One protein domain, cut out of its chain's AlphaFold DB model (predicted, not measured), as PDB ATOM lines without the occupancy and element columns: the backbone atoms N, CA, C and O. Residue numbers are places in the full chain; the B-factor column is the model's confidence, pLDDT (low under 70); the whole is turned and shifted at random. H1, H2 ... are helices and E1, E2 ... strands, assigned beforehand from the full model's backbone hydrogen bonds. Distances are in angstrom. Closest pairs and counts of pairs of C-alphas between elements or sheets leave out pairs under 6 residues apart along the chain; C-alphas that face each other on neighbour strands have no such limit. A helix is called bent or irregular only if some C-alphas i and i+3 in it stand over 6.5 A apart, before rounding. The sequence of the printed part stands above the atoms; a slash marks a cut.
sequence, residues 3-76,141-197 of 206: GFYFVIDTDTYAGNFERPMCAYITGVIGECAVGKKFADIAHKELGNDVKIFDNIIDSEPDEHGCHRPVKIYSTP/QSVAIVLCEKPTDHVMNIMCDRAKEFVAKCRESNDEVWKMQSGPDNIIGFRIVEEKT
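This is residues 3 to 76 and 141 to 197 of the 206 residues of an uncharacterized protein of marine sediment metagenome (UniProt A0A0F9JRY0). A strongly twisted sheet of four strands has H1 and H3 packed over one face, making two layers; beyond them the bent helix H2 packs its arm H2a on H1, and its arm H2b folds back to graze the sheet. Little H4 sits at a corner with H3. The printed part has 131 residues, with named elements in the order E1 H1 H2 E2 E3 H3 H4 E4, of mixed class; the sheet runs E2 E3 E1 E4, antiparallel. It is compact, radius of gyration of the C-alphas 13.5 A, and spans 44 by 34 by 31 A.

Begin at E1, residues 3 to 10, an inner strand. Beside it find E4, residues 187 to 196, antiparallel, with N 5 and O 193 2.8 A apart, and E3, residues 142 to 147, antiparallel, with N 8 and O 143 2.8 A apart. E2, residues 70 to 73, is the antiparallel edge neighbour of E3, with N 71 and O 144 3.0 A apart. H1, residues 18 to 26, lies over E3 at a height of 8.7 A over the sheet. On the same face, H3, residues 153 to 172, lies over E1 and E4 at a height of 9.8 A. Residues 158 to 166 of H3 touch H1, closest at the C-alphas of Ile 25 and Arg 162, 5.3 A, at a steep tilt of 53 degrees, opposite ways. H2, residues 36 to 56, was assigned as one helix by its hydrogen bonds but is bent, with C-alphas 45 and 48 9.3 A apart. Its arm H2a, residues 36 to 45, touches H1, closest at the C-alphas of Tyr 24 and Phe 38, 4.5 A. Its arm H2b, residues 48 to 56, only grazes the sheet with residues 53 to 56. H4, residues 176 to 179, touches H3 only at the corner, closest at the C-alphas of Cys 170 and Trp 178, 5.2 A. Two split strand-helix-strand units, E1, H1 H2, E2 and E3, H3 H4, E4, each have a strand between their two same-way strands and a right-handed crossover. Every O i to N i+4 pair is within hydrogen-bond range in H1, H2a and H3; H2b has 0 of 5, but 5 of 6 O i to N i+3 pairs, and H4 is too short for an i+4 pair.

Find C-alpha 3 at (151.545, 183.449, 212.800); E1 runs 21.8 A from there. H3 covers 28.3 A from C-alpha 153 at (152.916, 197.717, 223.004). E4 covers 26.4 A, ending at C-alpha 196, (149.953, 184.140, 206.318).

The C-alphas of Asn 174 and Thr 197, the two farthest apart, are 44.7 A apart. Residues 77 to 140 are not printed; C-alphas 76 and 141 are 9.4 A apart across this cut. The link from H2 to E2 is long; in it residues 60 to 61 pair with 67 to 68, antiparallel. Mean pLDDT of the printed part is 97.0, and no printed residue is under 70.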
ATOM      1  N   GLY A   3     150.552 183.412 211.724       94.81
ATOM      2  CA  GLY A   3     151.545 183.449 212.800       94.81
ATOM      3  C   GLY A   3     152.149 184.844 212.925       94.81
ATOM      4  O   GLY A   3     152.123 185.624 211.967       94.81
ATOM      5  N   PHE A   4     152.696 185.168 214.091       98.31
ATOM      6  CA  PHE A   4     153.464 186.393 214.294       98.31
ATOM      7  C   PHE A   4     154.884 186.049 214.745       98.31
ATOM      8  O   PHE A   4     155.098 185.097 215.488       98.31
ATOM      9  N   TYR A   5     155.858 186.850 214.324       98.56
ATOM     10  CA  TYR A   5     157.232 186.758 214.806       98.56
ATOM     11  C   TYR A   5     157.684 188.103 215.354       98.56
ATOM     12  O   TYR A   5     157.592 189.115 214.655       98.56
ATOM     13  N   PHE A   6     158.219 188.103 216.575       98.69
ATOM     14  CA  PHE A   6     159.058 189.198 217.054       98.69
ATOM     15  C   PHE A   6     160.489 188.937 216.614       98.69
ATOM     16  O   PHE A   6     161.125 187.990 217.080       98.69
ATOM     17  N   VAL A   7     160.968 189.758 215.686       98.69
ATOM     18  CA  VAL A   7     162.277 189.597 215.067       98.69
ATOM     19  C   VAL A   7     163.236 190.660 215.584       98.69
ATOM     20  O   VAL A   7     162.926 191.853 215.571       98.69
ATOM     21  N   ILE A   8     164.399 190.199 216.036       98.75
ATOM     22  CA  ILE A   8     165.514 190.999 216.535       98.75
ATOM     23  C   ILE A   8     166.632 190.870 215.504       98.75
ATOM     24  O   ILE A   8     167.257 189.813 215.407       98.75
ATOM     25  N   ASP A   9     166.858 191.922 214.723       98.44
ATOM     26  CA  ASP A   9     167.934 191.957 213.737       98.44
ATOM     27  C   ASP A   9     169.239 192.342 214.466       98.44
ATOM     28  O   ASP A   9     169.274 193.321 215.219       98.44
ATOM     29  N   THR A  10     170.314 191.580 214.275       97.94
ATOM     30  CA  THR A  10     171.611 191.769 214.955       97.94
ATOM     31  C   THR A  10     172.756 191.862 213.952       97.94
ATOM     32  O   THR A  10     172.557 191.673 212.756       97.94
ATOM     33  N   ASP A  11     173.959 192.169 214.429       96.12
ATOM     34  CA  ASP A  11     175.161 192.301 213.599       96.12
ATOM     35  C   ASP A  11     175.993 191.020 213.465       96.12
ATOM     36  O   ASP A  11     177.008 191.010 212.771       96.12
ATOM     37  N   THR A  12     175.561 189.908 214.060       95.88
ATOM     38  CA  THR A  12     176.278 188.626 213.995       95.88
ATOM     39  C   THR A  12     175.322 187.456 213.772       95.88
ATOM     40  O   THR A  12     174.105 187.594 213.871       95.88
ATOM     41  N   TYR A  13     175.860 186.287 213.414       96.50
ATOM     42  CA  TYR A  13     175.052 185.104 213.125       96.50
ATOM     43  C   TYR A  13     174.223 184.663 214.341       96.50
ATOM     44  O   TYR A  13     174.768 184.289 215.385       96.50
ATOM     45  N   ALA A  14     172.899 184.643 214.175       97.62
ATOM     46  CA  ALA A  14     171.954 184.451 215.268       97.62
ATOM     47  C   ALA A  14     171.960 183.035 215.852       97.62
ATOM     48  O   ALA A  14     171.642 182.872 217.026       97.62
ATOM     49  N   GLY A  15     172.362 182.016 215.082       96.38
ATOM     50  CA  GLY A  15     172.320 180.606 215.509       96.38
ATOM     51  C   GLY A  15     173.243 180.246 216.682       96.38
ATOM     52  O   GLY A  15     173.234 179.110 217.161       96.38
ATOM     53  N   ASN A  16     174.063 181.198 217.130       96.56
ATOM     54  CA  ASN A  16     174.904 181.069 218.311       96.56
ATOM     55  C   ASN A  16     174.177 181.454 219.614       96.56
ATOM     56  O   ASN A  16     174.576 181.001 220.691       96.56
ATOM     57  N   PHE A  17     173.128 182.280 219.542       97.81
ATOM     58  CA  PHE A  17     172.489 182.878 220.720       97.81
ATOM     59  C   PHE A  17     170.966 182.998 220.667       97.81
ATOM     60  O   PHE A  17     170.370 183.430 221.651       97.81
ATOM     61  N   GLU A  18     170.307 182.598 219.587       98.44
ATOM     62  CA  GLU A  18     168.858 182.677 219.408       98.44
ATOM     63  C   GLU A  18     168.087 182.014 220.559       98.44
ATOM     64  O   GLU A  18     167.169 182.603 221.130       98.44
ATOM     65  N   ARG A  19     168.508 180.812 220.971       97.88
ATOM     66  CA  ARG A  19     167.891 180.047 222.069       97.88
ATOM     67  C   ARG A  19     168.068 180.703 223.444       97.88
ATOM     68  O   ARG A  19     167.061 180.932 224.114       97.88
ATOM     69  N   PRO A  20     169.295 181.013 223.900       98.19
ATOM     70  CA  PRO A  20     169.499 181.682 225.183       98.19
ATOM     71  C   PRO A  20     168.908 183.097 225.216       98.19
ATOM     72  O   PRO A  20     168.357 183.475 226.248       98.19
ATOM     73  N   MET A  21     168.937 183.842 224.104       98.56
ATOM     74  CA  MET A  21     168.282 185.148 223.999       98.56
ATOM     75  C   MET A  21     166.763 185.018 224.156       98.56
ATOM     76  O   MET A  21     166.185 185.718 224.984       98.56
ATOM     77  N   CYS A  22     166.117 184.087 223.441       98.62
ATOM     78  CA  CYS A  22     164.688 183.813 223.611       98.62
ATOM     79  C   CYS A  22     164.358 183.461 225.066       98.62
ATOM     80  O   CYS A  22     163.500 184.098 225.670       98.62
ATOM     81  N   ALA A  23     165.087 182.508 225.651       98.44
ATOM     82  CA  ALA A  23     164.872 182.074 227.028       98.44
ATOM     83  C   ALA A  23     165.020 183.221 228.040       98.44
ATOM     84  O   ALA A  23     164.239 183.314 228.983       98.44
ATOM     85  N   TYR A  24     165.991 184.114 227.841       98.62
ATOM     86  CA  TYR A  24     166.193 185.285 228.695       98.62
ATOM     87  C   TYR A  24     165.085 186.336 228.552       98.62
ATOM     88  O   TYR A  24     164.713 186.987 229.532       98.62
ATOM     89  N   ILE A  25     164.582 186.535 227.332       98.62
ATOM     90  CA  ILE A  25     163.536 187.519 227.054       98.62
ATOM     91  C   ILE A  25     162.196 187.048 227.617       98.62
ATOM     92  O   ILE A  25     161.512 187.831 228.270       98.62
ATOM     93  N   THR A  26     161.831 185.789 227.371       98.56
ATOM     94  CA  THR A  26     160.461 185.300 227.584       98.56
ATOM     95  C   THR A  26     160.313 184.375 228.787       98.56
ATOM     96  O   THR A  26     159.202 184.154 229.251       98.56
ATOM     97  N   GLY A  27     161.401 183.782 229.285       98.38
ATOM     98  CA  GLY A  27     161.326 182.685 230.252       98.38
ATOM     99  C   GLY A  27     160.874 181.346 229.652       98.38
ATOM    100  O   GLY A  27     160.764 180.367 230.393       98.38
ATOM    101  N   VAL A  28     160.638 181.277 228.337       98.38
ATOM    102  CA  VAL A  28     160.171 180.081 227.625       98.38
ATOM    103  C   VAL A  28     161.349 179.378 226.949       98.38
ATOM    104  O   VAL A  28     162.189 180.009 226.305       98.38
ATOM    105  N   ILE A  29     161.406 178.051 227.081       98.19
ATOM    106  CA  ILE A  29     162.421 177.186 226.462       98.19
ATOM    107  C   ILE A  29     161.757 176.142 225.565       98.19
ATOM    108  O   ILE A  29     160.645 175.701 225.840       98.19
ATOM    109  N   GLY A  30     162.453 175.733 224.503       97.19
ATOM    110  CA  GLY A  30     162.039 174.595 223.676       97.19
ATOM    111  C   GLY A  30     162.418 173.245 224.290       97.19
ATOM    112  O   GLY A  30     163.064 173.175 225.340       97.19
ATOM    113  N   GLU A  31     162.097 172.161 223.586       97.25
ATOM    114  CA  GLU A  31     162.301 170.782 224.068       97.25
ATOM    115  C   GLU A  31     163.778 170.419 224.299       97.25
ATOM    116  O   GLU A  31     164.095 169.573 225.132       97.25
ATOM    117  N   CYS A  32     164.706 171.094 223.613       94.88
ATOM    118  CA  CYS A  32     166.145 170.886 223.800       94.88
ATOM    119  C   CYS A  32     166.692 171.426 225.136       94.88
ATOM    120  O   CYS A  32     167.869 171.224 225.432       94.88
ATOM    121  N   ALA A  33     165.875 172.146 225.919       96.56
ATOM    122  CA  ALA A  33     166.225 172.780 227.195       96.56
ATOM    123  C   ALA A  33     167.424 173.759 227.155       96.56
ATOM    124  O   ALA A  33     167.877 174.254 228.195       96.56
ATOM    125  N   VAL A  34     167.932 174.085 225.963       96.19
ATOM    126  CA  VAL A  34     168.968 175.102 225.777       96.19
ATOM    127  C   VAL A  34     168.400 176.453 226.188       96.19
ATOM    128  O   VAL A  34     167.306 176.832 225.780       96.19
ATOM    129  N   GLY A  35     169.149 177.170 227.023       97.12
ATOM    130  CA  GLY A  35     168.698 178.430 227.604       97.12
ATOM    131  C   GLY A  35     168.065 178.301 228.990       97.12
ATOM    132  O   GLY A  35     167.715 179.325 229.563       97.12
ATOM    133  N   LYS A  36     167.978 177.102 229.594       98.00
ATOM    134  CA  LYS A  36     167.355 176.921 230.923       98.00
ATOM    135  C   LYS A  36     167.837 177.927 231.979       98.00
ATOM    136  O   LYS A  36     167.015 178.516 232.667       98.00
ATOM    137  N   LYS A  37     169.150 178.162 232.090       97.88
ATOM    138  CA  LYS A  37     169.697 179.142 233.050       97.88
ATOM    139  C   LYS A  37     169.172 180.559 232.792       97.88
ATOM    140  O   LYS A  37     168.894 181.285 233.737       97.88
ATOM    141  N   PHE A  38     169.021 180.940 231.528       98.25
ATOM    142  CA  PHE A  38     168.494 182.242 231.127       98.25
ATOM    143  C   PHE A  38     166.993 182.362 231.384       98.25
ATOM    144  O   PHE A  38     166.553 183.409 231.849       98.25
ATOM    145  N   ALA A  39     166.233 181.285 231.178       98.31
ATOM    146  CA  ALA A  39     164.835 181.237 231.586       98.31
ATOM    147  C   ALA A  39     164.694 181.369 233.107       98.31
ATOM    148  O   ALA A  39     163.917 182.199 233.569       98.31
ATOM    149  N   ASP A  40     165.492 180.637 233.892       98.25
ATOM    150  CA  ASP A  40     165.497 180.759 235.357       98.25
ATOM    151  C   ASP A  40     165.787 182.219 235.794       98.25
ATOM    152  O   ASP A  40     165.164 182.728 236.728       98.25
ATOM    153  N   ILE A  41     166.695 182.919 235.094       98.12
ATOM    154  CA  ILE A  41     166.966 184.353 235.304       98.12
ATOM    155  C   ILE A  41     165.744 185.208 234.938       98.12
ATOM    156  O   ILE A  41     165.353 186.055 235.737       98.12
ATOM    157  N   ALA A  42     165.111 184.972 233.787       98.25
ATOM    158  CA  ALA A  42     163.927 185.709 233.345       98.25
ATOM    159  C   ALA A  42     162.761 185.579 234.337       98.25
ATOM    160  O   ALA A  42     162.197 186.587 234.754       98.25
ATOM    161  N   HIS A  43     162.456 184.357 234.794       98.19
ATOM    162  CA  HIS A  43     161.427 184.090 235.810       98.19
ATOM    163  C   HIS A  43     161.708 184.835 237.120       98.19
ATOM    164  O   HIS A  43     160.794 185.350 237.762       98.19
ATOM    165  N   LYS A  44     162.982 184.928 237.517       98.19
ATOM    166  CA  LYS A  44     163.391 185.664 238.715       98.19
ATOM    167  C   LYS A  44     163.281 187.182 238.544       98.19
ATOM    168  O   LYS A  44     162.840 187.849 239.474       98.19
ATOM    169  N   GLU A  45     163.724 187.724 237.409       97.88
ATOM    170  CA  GLU A  45     163.774 189.171 237.146       97.88
ATOM    171  C   GLU A  45     162.382 189.756 236.858       97.88
ATOM    172  O   GLU A  45     162.061 190.827 237.366       97.88
ATOM    173  N   LEU A  46     161.542 189.044 236.101       97.25
ATOM    174  CA  LEU A  46     160.192 189.488 235.726       97.25
ATOM    175  C   LEU A  46     159.123 189.132 236.770       97.25
ATOM    176  O   LEU A  46     158.042 189.720 236.788       97.25
ATOM    177  N   GLY A  47     159.382 188.158 237.648       97.56
ATOM    178  CA  GLY A  47     158.416 187.729 238.655       97.56
ATOM    179  C   GLY A  47     157.104 187.253 238.023       97.56
ATOM    180  O   GLY A  47     157.093 186.312 237.238       97.56
ATOM    181  N   ASN A  48     155.979 187.888 238.365       96.69
ATOM    182  CA  ASN A  48     154.675 187.505 237.809       96.69
ATOM    183  C   ASN A  48     154.489 187.919 236.342       96.69
ATOM    184  O   ASN A  48     153.674 187.298 235.659       96.69
ATOM    185  N   ASP A  49     155.239 188.912 235.857       95.19
ATOM    186  CA  ASP A  49     155.082 189.435 234.496       95.19
ATOM    187  C   ASP A  49     155.568 188.433 233.440       95.19
ATOM    188  O   ASP A  49     155.127 188.468 232.294       95.19
ATOM    189  N   VAL A  50     156.396 187.452 233.824       97.19
ATOM    190  CA  VAL A  50     156.822 186.370 232.921       97.19
ATOM    191  C   VAL A  50     155.635 185.561 232.381       97.19
ATOM    192  O   VAL A  50     155.670 185.095 231.249       97.19
ATOM    193  N   LYS A  51     154.534 185.462 233.142       97.19
ATOM    194  CA  LYS A  51     153.331 184.707 232.748       97.19
ATOM    195  C   LYS A  51     152.593 185.318 231.563       97.19
ATOM    196  O   LYS A  51     151.729 184.671 230.976       97.19
ATOM    197  N   ILE A  52     152.904 186.567 231.214       97.12
ATOM    198  CA  ILE A  52     152.381 187.183 229.996       97.12
ATOM    199  C   ILE A  52     152.881 186.392 228.773       97.12
ATOM    200  O   ILE A  52     152.142 186.241 227.803       97.12
ATOM    201  N   PHE A  53     154.087 185.813 228.849       98.00
ATOM    202  CA  PHE A  53     154.688 185.026 227.775       98.00
ATOM    203  C   PHE A  53     154.085 183.627 227.613       98.00
ATOM    204  O   PHE A  53     153.996 183.157 226.484       98.00
ATOM    205  N   ASP A  54     153.576 183.012 228.687       95.44
ATOM    206  CA  ASP A  54     152.952 181.676 228.643       95.44
ATOM    207  C   ASP A  54     151.760 181.597 227.671       95.44
ATOM    208  O   ASP A  54     151.425 180.520 227.187       95.44
ATOM    209  N   ASN A  55     151.104 182.732 227.401       94.88
ATOM    210  CA  ASN A  55     149.914 182.791 226.549       94.88
ATOM    211  C   ASN A  55     150.194 183.274 225.123       94.88
ATOM    212  O   ASN A  55     149.351 183.057 224.259       94.88
ATOM    213  N   ILE A  56     151.323 183.950 224.885       97.88
ATOM    214  CA  ILE A  56     151.627 184.577 223.588       97.88
ATOM    215  C   ILE A  56     152.757 183.879 222.836       97.88
ATOM    216  O   ILE A  56     152.771 183.927 221.610       97.88
ATOM    217  N   ILE A  57     153.703 183.244 223.534       98.12
ATOM    218  CA  ILE A  57     154.794 182.510 222.891       98.12
ATOM    219  C   ILE A  57     154.269 181.159 222.411       98.12
ATOM    220  O   ILE A  57     153.716 180.391 223.194       98.12
ATOM    221  N   ASP A  58     154.477 180.869 221.131       97.62
ATOM    222  CA  ASP A  58     154.169 179.570 220.532       97.62
ATOM    223  C   ASP A  58     155.463 178.787 220.257       97.62
ATOM    224  O   ASP A  58     156.566 179.267 220.527       97.62
ATOM    225  N   SER A  59     155.355 177.571 219.727       97.38
ATOM    226  CA  SER A  59     156.500 176.763 219.315       97.38
ATOM    227  C   SER A  59     156.276 176.088 217.965       97.38
ATOM    228  O   SER A  59     155.222 175.514 217.702       97.38
ATOM    229  N   GLU A  60     157.309 176.091 217.129       96.19
ATOM    230  CA  GLU A  60     157.309 175.425 215.825       96.19
ATOM    231  C   GLU A  60     158.306 174.258 215.836       96.19
ATOM    232  O   GLU A  60     159.374 174.381 216.450       96.19
ATOM    233  N   PRO A  61     157.995 173.123 215.183       97.19
ATOM    234  CA  PRO A  61     158.963 172.052 215.002       97.19
ATOM    235  C   PRO A  61     160.060 172.488 214.025       97.19
ATOM    236  O   PRO A  61     159.779 173.059 212.969       97.19
ATOM    237  N   ASP A  62     161.313 172.194 214.362       94.50
ATOM    238  CA  ASP A  62     162.433 172.317 213.429       94.50
ATOM    239  C   ASP A  62     162.479 171.149 212.421       94.50
ATOM    240  O   ASP A  62     161.621 170.264 212.400       94.50
ATOM    241  N   GLU A  63     163.511 171.120 211.574       94.56
ATOM    242  CA  GLU A  63     163.738 170.054 210.584       94.56
ATOM    243  C   GLU A  63     163.948 168.652 211.188       94.56
ATOM    244  O   GLU A  63     163.889 167.646 210.479       94.56
ATOM    245  N   HIS A  64     164.159 168.567 212.501       95.19
ATOM    246  CA  HIS A  64     164.281 167.327 213.260       95.19
ATOM    247  C   HIS A  64     163.041 167.031 214.115       95.19
ATOM    248  O   HIS A  64     163.040 166.058 214.870       95.19
ATOM    249  N   GLY A  65     161.985 167.842 214.002       96.19
ATOM    250  CA  GLY A  65     160.758 167.715 214.784       96.19
ATOM    251  C   GLY A  65     160.873 168.213 216.225       96.19
ATOM    252  O   GLY A  65     159.956 167.983 217.006       96.19
ATOM    253  N   CYS A  66     161.970 168.881 216.596       96.44
ATOM    254  CA  CYS A  66     162.119 169.470 217.922       96.44
ATOM    255  C   CYS A  66     161.369 170.803 217.976       96.44
ATOM    256  O   CYS A  66     161.681 171.722 217.216       96.44
ATOM    257  N   HIS A  67     160.403 170.920 218.886       97.69
ATOM    258  CA  HIS A  67     159.610 172.137 219.045       97.69
ATOM    259  C   HIS A  67     160.403 173.236 219.756       97.69
ATOM    260  O   HIS A  67     160.941 173.053 220.858       97.69
ATOM    261  N   ARG A  68     160.471 174.408 219.117       97.62
ATOM    262  CA  ARG A  68     161.230 175.564 219.604       97.62
ATOM    263  C   ARG A  68     160.393 176.843 219.533       97.62
ATOM    264  O   ARG A  68     159.727 177.069 218.526       97.62
ATOM    265  N   PRO A  69     160.479 177.722 220.549       98.25
ATOM    266  CA  PRO A  69     159.810 179.025 220.536       98.25
ATOM    267  C   PRO A  69     160.566 180.087 219.725       98.25
ATOM    268  O   PRO A  69     160.216 181.266 219.738       98.25
ATOM    269  N   VAL A  70     161.655 179.695 219.062       98.50
ATOM    270  CA  VAL A  70     162.563 180.600 218.370       98.50
ATOM    271  C   VAL A  70     163.217 179.901 217.187       98.50
ATOM    272  O   VAL A  70     163.518 178.705 217.248       98.50
ATOM    273  N   LYS A  71     163.489 180.672 216.137       98.00
ATOM    274  CA  LYS A  71     164.298 180.264 214.988       98.00
ATOM    275  C   LYS A  71     165.224 181.392 214.545       98.00
ATOM    276  O   LYS A  71     164.987 182.562 214.852       98.00
ATOM    277  N   ILE A  72     166.274 181.036 213.813       97.94
ATOM    278  CA  ILE A  72     167.024 182.025 213.037       97.94
ATOM    279  C   ILE A  72     166.152 182.511 211.879       97.94
ATOM    280  O   ILE A  72     165.326 181.764 211.352       97.94
ATOM    281  N   TYR A  73     166.320 183.768 211.498       97.75
ATOM    282  CA  TYR A  73     165.489 184.412 210.491       97.75
ATOM    283  C   TYR A  73     166.351 185.222 209.531       97.75
ATOM    284  O   TYR A  73     167.437 185.672 209.899       97.75
ATOM    285  N   SER A  74     165.884 185.382 208.294       97.25
ATOM    286  CA  SER A  74     166.625 186.144 207.297       97.25
ATOM    287  C   SER A  74     166.647 187.632 207.652       97.25
ATOM    288  O   SER A  74     165.603 188.221 207.964       97.25
ATOM    289  N   THR A  75     167.829 188.241 207.590       97.50
ATOM    290  CA  THR A  75     168.046 189.669 207.850       97.50
ATOM    291  C   THR A  75     167.892 190.456 206.541       97.50
ATOM    292  O   THR A  75     168.709 190.291 205.635       97.50
ATOM    293  N   PRO A  76     166.849 191.292 206.376       96.44
ATOM    294  CA  PRO A  76     166.617 192.033 205.143       96.44
ATOM    295  C   PRO A  76     167.745 193.022 204.878       96.44
ATOM    296  O   PRO A  76     168.202 193.699 205.795       96.44
ATOM    297  N   GLN A 141     171.332 186.703 210.509       97.69
ATOM    298  CA  GLN A 141     171.706 187.543 211.655       97.69
ATOM    299  C   GLN A 141     170.495 187.983 212.498       97.69
ATOM    300  O   GLN A 141     170.600 188.895 213.312       97.69
ATOM    301  N   SER A 142     169.326 187.363 212.306       98.50
ATOM    302  CA  SER A 142     168.102 187.718 213.030       98.50
ATOM    303  C   SER A 142     167.585 186.575 213.897       98.50
ATOM    304  O   SER A 142     167.576 185.415 213.480       98.50
ATOM    305  N   VAL A 143     167.097 186.912 215.090       98.62
ATOM    306  CA  VAL A 143     166.387 186.001 216.001       98.62
ATOM    307  C   VAL A 143     164.889 186.239 215.850       98.62
ATOM    308  O   VAL A 143     164.444 187.360 216.068       98.62
ATOM    309  N   ALA A 144     164.103 185.217 215.509       98.62
ATOM    310  CA  ALA A 144     162.644 185.303 215.432       98.62
ATOM    311  C   ALA A 144     161.988 184.467 216.532       98.62
ATOM    312  O   ALA A 144     162.054 183.238 216.499       98.62
ATOM    313  N   ILE A 145     161.340 185.136 217.485       98.75
ATOM    314  CA  ILE A 145     160.532 184.508 218.536       98.75
ATOM    315  C   ILE A 145     159.112 184.305 218.005       98.75
ATOM    316  O   ILE A 145     158.511 185.250 217.487       98.75
ATOM    317  N   VAL A 146     158.595 183.081 218.121       98.44
ATOM    318  CA  VAL A 146     157.284 182.678 217.594       98.44
ATOM    319  C   VAL A 146     156.173 183.148 218.528       98.44
ATOM    320  O   VAL A 146     156.215 182.881 219.729       98.44
ATOM    321  N   LEU A 147     155.173 183.831 217.973       98.25
ATOM    322  CA  LEU A 147     154.026 184.366 218.696       98.25
ATOM    323  C   LEU A 147     152.711 183.851 218.090       98.25
ATOM    324  O   LEU A 147     152.523 183.892 216.869       98.25
ATOM    325  N   CYS A 148     151.768 183.434 218.937       97.31
ATOM    326  CA  CYS A 148     150.439 182.986 218.502       97.31
ATOM    327  C   CYS A 148     149.476 184.155 218.204       97.31
ATOM    328  O   CYS A 148     148.476 183.982 217.507       97.31
ATOM    329  N   GLU A 149     149.784 185.361 218.689       97.12
ATOM    330  CA  GLU A 149     149.024 186.586 218.435       97.12
ATOM    331  C   GLU A 149     149.933 187.820 218.361       97.12
ATOM    332  O   GLU A 149     151.108 187.790 218.733       97.12
ATOM    333  N   LYS A 150     149.391 188.937 217.860       97.88
ATOM    334  CA  LYS A 150     150.131 190.198 217.795       97.88
ATOM    335  C   LYS A 150     150.354 190.735 219.219       97.88
ATOM    336  O   LYS A 150     149.369 190.980 219.918       97.88
ATOM    337  N   PRO A 151     151.601 191.014 219.632       97.88
ATOM    338  CA  PRO A 151     151.875 191.517 220.969       97.88
ATOM    339  C   PRO A 151     151.346 192.940 221.146       97.88
ATOM    340  O   PRO A 151     151.315 193.744 220.210       97.88
ATOM    341  N   THR A 152     150.951 193.257 222.377       98.00
ATOM    342  CA  THR A 152     150.631 194.633 222.775       98.00
ATOM    343  C   THR A 152     151.903 195.477 222.870       98.00
ATOM    344  O   THR A 152     152.996 194.938 223.043       98.00
ATOM    345  N   ASP A 153     151.771 196.805 222.843       98.12
ATOM    346  CA  ASP A 153     152.916 197.717 223.004       98.12
ATOM    347  C   ASP A 153     153.667 197.485 224.323       98.12
ATOM    348  O   ASP A 153     154.889 197.593 224.382       98.12
ATOM    349  N   HIS A 154     152.948 197.117 225.387       97.56
ATOM    350  CA  HIS A 154     153.563 196.785 226.669       97.56
ATOM    351  C   HIS A 154     154.460 195.544 226.568       97.56
ATOM    352  O   HIS A 154     155.616 195.598 226.985       97.56
ATOM    353  N   VAL A 155     153.959 194.462 225.958       98.06
ATOM    354  CA  VAL A 155     154.738 193.233 225.727       98.06
ATOM    355  C   VAL A 155     155.932 193.519 224.820       98.06
ATOM    356  O   VAL A 155     157.047 193.110 225.129       98.06
ATOM    357  N   MET A 156     155.725 194.294 223.752       98.38
ATOM    358  CA  MET A 156     156.792 194.722 222.845       98.38
ATOM    359  C   MET A 156     157.909 195.474 223.565       98.38
ATOM    360  O   MET A 156     159.081 195.191 223.329       98.38
ATOM    361  N   ASN A 157     157.569 196.408 224.455       98.31
ATOM    362  CA  ASN A 157     158.566 197.162 225.211       98.31
ATOM    363  C   ASN A 157     159.389 196.245 226.122       98.31
ATOM    364  O   ASN A 157     160.614 196.338 226.107       98.31
ATOM    365  N   ILE A 158     158.742 195.303 226.824       98.25
ATOM    366  CA  ILE A 158     159.455 194.297 227.625       98.25
ATOM    367  C   ILE A 158     160.414 193.510 226.728       98.25
ATOM    368  O   ILE A 158     161.601 193.435 227.024       98.25
ATOM    369  N   MET A 159     159.941 192.964 225.605       98.56
ATOM    370  CA  MET A 159     160.783 192.153 224.719       98.56
ATOM    371  C   MET A 159     161.989 192.933 224.171       98.56
ATOM    372  O   MET A 159     163.110 192.423 224.184       98.56
ATOM    373  N   CYS A 160     161.783 194.182 223.744       98.62
ATOM    374  CA  CYS A 160     162.844 195.066 223.259       98.62
ATOM    375  C   CYS A 160     163.879 195.399 224.344       98.62
ATOM    376  O   CYS A 160     165.083 195.352 224.082       98.62
ATOM    377  N   ASP A 161     163.433 195.749 225.552       98.44
ATOM    378  CA  ASP A 161     164.326 196.126 226.651       98.44
ATOM    379  C   ASP A 161     165.150 194.927 227.122       98.44
ATOM    380  O   ASP A 161     166.368 195.024 227.276       98.44
ATOM    381  N   ARG A 162     164.510 193.760 227.225       98.56
ATOM    382  CA  ARG A 162     165.162 192.491 227.552       98.56
ATOM    383  C   ARG A 162     166.188 192.066 226.507       98.56
ATOM    384  O   ARG A 162     167.267 191.606 226.868       98.56
ATOM    385  N   ALA A 163     165.890 192.238 225.220       98.56
ATOM    386  CA  ALA A 163     166.845 191.950 224.155       98.56
ATOM    387  C   ALA A 163     168.100 192.828 224.274       98.56
ATOM    388  O   ALA A 163     169.220 192.323 224.206       98.56
ATOM    389  N   LYS A 164     167.935 194.136 224.516       98.44
ATOM    390  CA  LYS A 164     169.066 195.058 224.729       98.44
ATOM    391  C   LYS A 164     169.869 194.690 225.972       98.44
ATOM    392  O   LYS A 164     171.097 194.703 225.936       98.44
ATOM    393  N   GLU A 165     169.184 194.340 227.059       97.94
ATOM    394  CA  GLU A 165     169.828 193.922 228.302       97.94
ATOM    395  C   GLU A 165     170.644 192.634 228.113       97.94
ATOM    396  O   GLU A 165     171.761 192.547 228.619       97.94
ATOM    397  N   PHE A 166     170.141 191.670 227.332       98.00
ATOM    398  CA  PHE A 166     170.881 190.454 226.981       98.00
ATOM    399  C   PHE A 166     172.226 190.786 226.327       98.00
ATOM    400  O   PHE A 166     173.264 190.299 226.770       98.00
ATOM    401  N   VAL A 167     172.216 191.660 225.313       97.81
ATOM    402  CA  VAL A 167     173.431 192.089 224.602       97.81
ATOM    403  C   VAL A 167     174.406 192.796 225.541       97.81
ATOM    404  O   VAL A 167     175.593 192.465 225.563       97.81
ATOM    405  N   ALA A 168     173.910 193.712 226.377       97.12
ATOM    406  CA  ALA A 168     174.738 194.395 227.369       97.12
ATOM    407  C   ALA A 168     175.382 193.400 228.351       97.12
ATOM    408  O   ALA A 168     176.590 193.450 228.587       97.12
ATOM    409  N   LYS A 169     174.614 192.434 228.874       96.81
ATOM    410  CA  LYS A 169     175.141 191.425 229.803       96.81
ATOM    411  C   LYS A 169     176.142 190.478 229.140       96.81
ATOM    412  O   LYS A 169     177.140 190.161 229.779       96.81
ATOM    413  N   CYS A 170     175.940 190.062 227.891       95.62
ATOM    414  CA  CYS A 170     176.932 189.267 227.157       95.62
ATOM    415  C   CYS A 170     178.283 189.990 227.027       95.62
ATOM    416  O   CYS A 170     179.327 189.348 227.109       95.62
ATOM    417  N   ARG A 171     178.274 191.319 226.876       94.06
ATOM    418  CA  ARG A 171     179.493 192.129 226.712       94.06
ATOM    419  C   ARG A 171     180.180 192.487 228.027       94.06
ATOM    420  O   ARG A 171     181.405 192.505 228.100       94.06
ATOM    421  N   GLU A 172     179.400 192.828 229.047       94.31
ATOM    422  CA  GLU A 172     179.910 193.516 230.241       94.31
ATOM    423  C   GLU A 172     179.951 192.630 231.490       94.31
ATOM    424  O   GLU A 172     180.619 192.961 232.474       94.31
ATOM    425  N   SER A 173     179.226 191.510 231.492       91.56
ATOM    426  CA  SER A 173     179.060 190.711 232.700       91.56
ATOM    427  C   SER A 173     180.325 189.941 233.069       91.56
ATOM    428  O   SER A 173     180.987 189.303 232.250       91.56
ATOM    429  N   ASN A 174     180.624 189.934 234.369       93.19
ATOM    430  CA  ASN A 174     181.666 189.081 234.927       93.19
ATOM    431  C   ASN A 174     181.185 187.673 235.297       93.19
ATOM    432  O   ASN A 174     182.029 186.824 235.591       93.19
ATOM    433  N   ASP A 175     179.873 187.441 235.272       94.62
ATOM    434  CA  ASP A 175     179.236 186.167 235.595       94.62
ATOM    435  C   ASP A 175     179.532 185.115 234.510       94.62
ATOM    436  O   ASP A 175     179.431 185.379 233.309       94.62
ATOM    437  N   GLU A 176     179.923 183.915 234.941       93.81
ATOM    438  CA  GLU A 176     180.332 182.821 234.054       93.81
ATOM    439  C   GLU A 176     179.235 182.399 233.070       93.81
ATOM    440  O   GLU A 176     179.548 182.039 231.937       93.81
ATOM    441  N   VAL A 177     177.958 182.474 233.465       93.75
ATOM    442  CA  VAL A 177     176.824 182.125 232.595       93.75
ATOM    443  C   VAL A 177     176.796 183.025 231.365       93.75
ATOM    444  O   VAL A 177     176.536 182.550 230.263       93.75
ATOM    445  N   TRP A 178     177.104 184.306 231.553       93.94
ATOM    446  CA  TRP A 178     177.115 185.303 230.490       93.94
ATOM    447  C   TRP A 178     178.397 185.244 229.658       93.94
ATOM    448  O   TRP A 178     178.325 185.352 228.441       93.94
ATOM    449  N   LYS A 179     179.552 184.977 230.283       91.06
ATOM    450  CA  LYS A 179     180.841 184.830 229.578       91.06
ATOM    451  C   LYS A 179     180.896 183.639 228.628       91.06
ATOM    452  O   LYS A 179     181.611 183.683 227.635       91.06
ATOM    453  N   MET A 180     180.183 182.561 228.948       87.31
ATOM    454  CA  MET A 180     180.107 181.382 228.079       87.31
ATOM    455  C   MET A 180     179.182 181.592 226.877       87.31
ATOM    456  O   MET A 180     179.180 180.765 225.967       87.31
ATOM    457  N   GLN A 181     178.386 182.662 226.874       91.38
ATOM    458  CA  GLN A 181     177.413 182.918 225.830       91.38
ATOM    459  C   GLN A 181     178.012 183.815 224.747       91.38
ATOM    460  O   GLN A 181     178.307 184.983 224.988       91.38
ATOM    461  N   SER A 182     178.126 183.289 223.530       88.69
ATOM    462  CA  SER A 182     178.428 184.069 222.329       88.69
ATOM    463  C   SER A 182     177.219 184.928 221.960       88.69
ATOM    464  O   SER A 182     176.391 184.511 221.162       88.69
ATOM    465  N   GLY A 183     177.051 186.083 222.606       92.75
ATOM    466  CA  GLY A 183     176.023 187.064 222.246       92.75
ATOM    467  C   GLY A 183     176.420 187.900 221.022       92.75
ATOM    468  O   GLY A 183     177.591 187.886 220.642       92.75
ATOM    469  N   PRO A 184     175.471 188.632 220.412       96.38
ATOM    470  CA  PRO A 184     175.807 189.609 219.385       96.38
ATOM    471  C   PRO A 184     176.494 190.829 220.002       96.38
ATOM    472  O   PRO A 184     176.362 191.085 221.202       96.38
ATOM    473  N   ASP A 185     177.172 191.614 219.169       95.56
ATOM    474  CA  ASP A 185     177.795 192.858 219.615       95.56
ATOM    475  C   ASP A 185     176.758 193.985 219.702       95.56
ATOM    476  O   ASP A 185     176.786 194.785 220.650       95.56
ATOM    477  N   ASN A 186     175.817 194.032 218.748       97.56
ATOM    478  CA  ASN A 186     174.771 195.049 218.667       97.56
ATOM    479  C   ASN A 186     173.427 194.503 218.147       97.56
ATOM    480  O   ASN A 186     173.345 193.529 217.396       97.56
ATOM    481  N   ILE A 187     172.348 195.203 218.514       98.19
ATOM    482  CA  ILE A 187     171.031 195.071 217.877       98.19
ATOM    483  C   ILE A 187     170.915 196.153 216.805       98.19
ATOM    484  O   ILE A 187     171.086 197.337 217.099       98.19
ATOM    485  N   ILE A 188     170.591 195.742 215.583       97.62
ATOM    486  CA  ILE A 188     170.378 196.624 214.431       97.62
ATOM    487  C   ILE A 188     168.934 197.131 214.407       97.62
ATOM    488  O   ILE A 188     168.689 198.295 214.090       97.62
ATOM    489  N   GLY A 189     167.968 196.284 214.767       98.06
ATOM    490  CA  GLY A 189     166.559 196.644 214.692       98.06
ATOM    491  C   GLY A 189     165.616 195.644 215.347       98.06
ATOM    492  O   GLY A 189     166.000 194.543 215.739       98.06
ATOM    493  N   PHE A 190     164.357 196.061 215.454       98.56
ATOM    494  CA  PHE A 190     163.244 195.231 215.898       98.56
ATOM    495  C   PHE A 190     162.116 195.327 214.883       98.56
ATOM    496  O   PHE A 190     161.816 196.416 214.386       98.56
ATOM    497  N   ARG A 191     161.440 194.211 214.622       98.19
ATOM    498  CA  ARG A 191     160.266 194.187 213.747       98.19
ATOM    499  C   ARG A 191     159.281 193.103 214.150       98.19
ATOM    500  O   ARG A 191     159.647 192.085 214.727       98.19
ATOM    501  N   ILE A 192     158.017 193.340 213.817       98.31
ATOM    502  CA  ILE A 192     156.958 192.336 213.892       98.31
ATOM    503  C   ILE A 192     156.641 191.881 212.478       98.31
ATOM    504  O   ILE A 192     156.332 192.702 211.615       98.31
ATOM    505  N   VAL A 193     156.718 190.573 212.254       98.12
ATOM    506  CA  VAL A 193     156.370 189.939 210.981       98.12
ATOM    507  C   VAL A 193     155.081 189.151 211.168       98.12
ATOM    508  O   VAL A 193     154.962 188.384 212.114       98.12
ATOM    509  N   GLU A 194     154.117 189.350 210.273       97.69
ATOM    510  CA  GLU A 194     152.905 188.535 210.184       97.69
ATOM    511  C   GLU A 194     153.087 187.525 209.045       97.69
ATOM    512  O   GLU A 194     153.284 187.913 207.891       97.69
ATOM    513  N   GLU A 195     153.013 186.235 209.352       95.81
ATOM    514  CA  GLU A 195     153.049 185.163 208.363       95.81
ATOM    515  C   GLU A 195     151.629 184.682 208.061       95.81
ATOM    516  O   GLU A 195     150.855 184.385 208.968       95.81
ATOM    517  N   LYS A 196     151.272 184.600 206.774       95.25
ATOM    518  CA  LYS A 196     149.953 184.140 206.318       95.25
ATOM    519  C   LYS A 196     150.098 182.901 205.456       95.25
ATOM    520  O   LYS A 196     150.604 182.974 204.340       95.25
ATOM    521  N   THR A 197     149.569 181.777 205.930       91.56
ATOM    522  CA  THR A 197     149.438 180.571 205.108       91.56
ATOM    523  C   THR A 197     148.164 180.642 204.268       91.56
ATOM    524  O   THR A 197     147.060 180.679 204.820       91.56
TER     525      THR A 197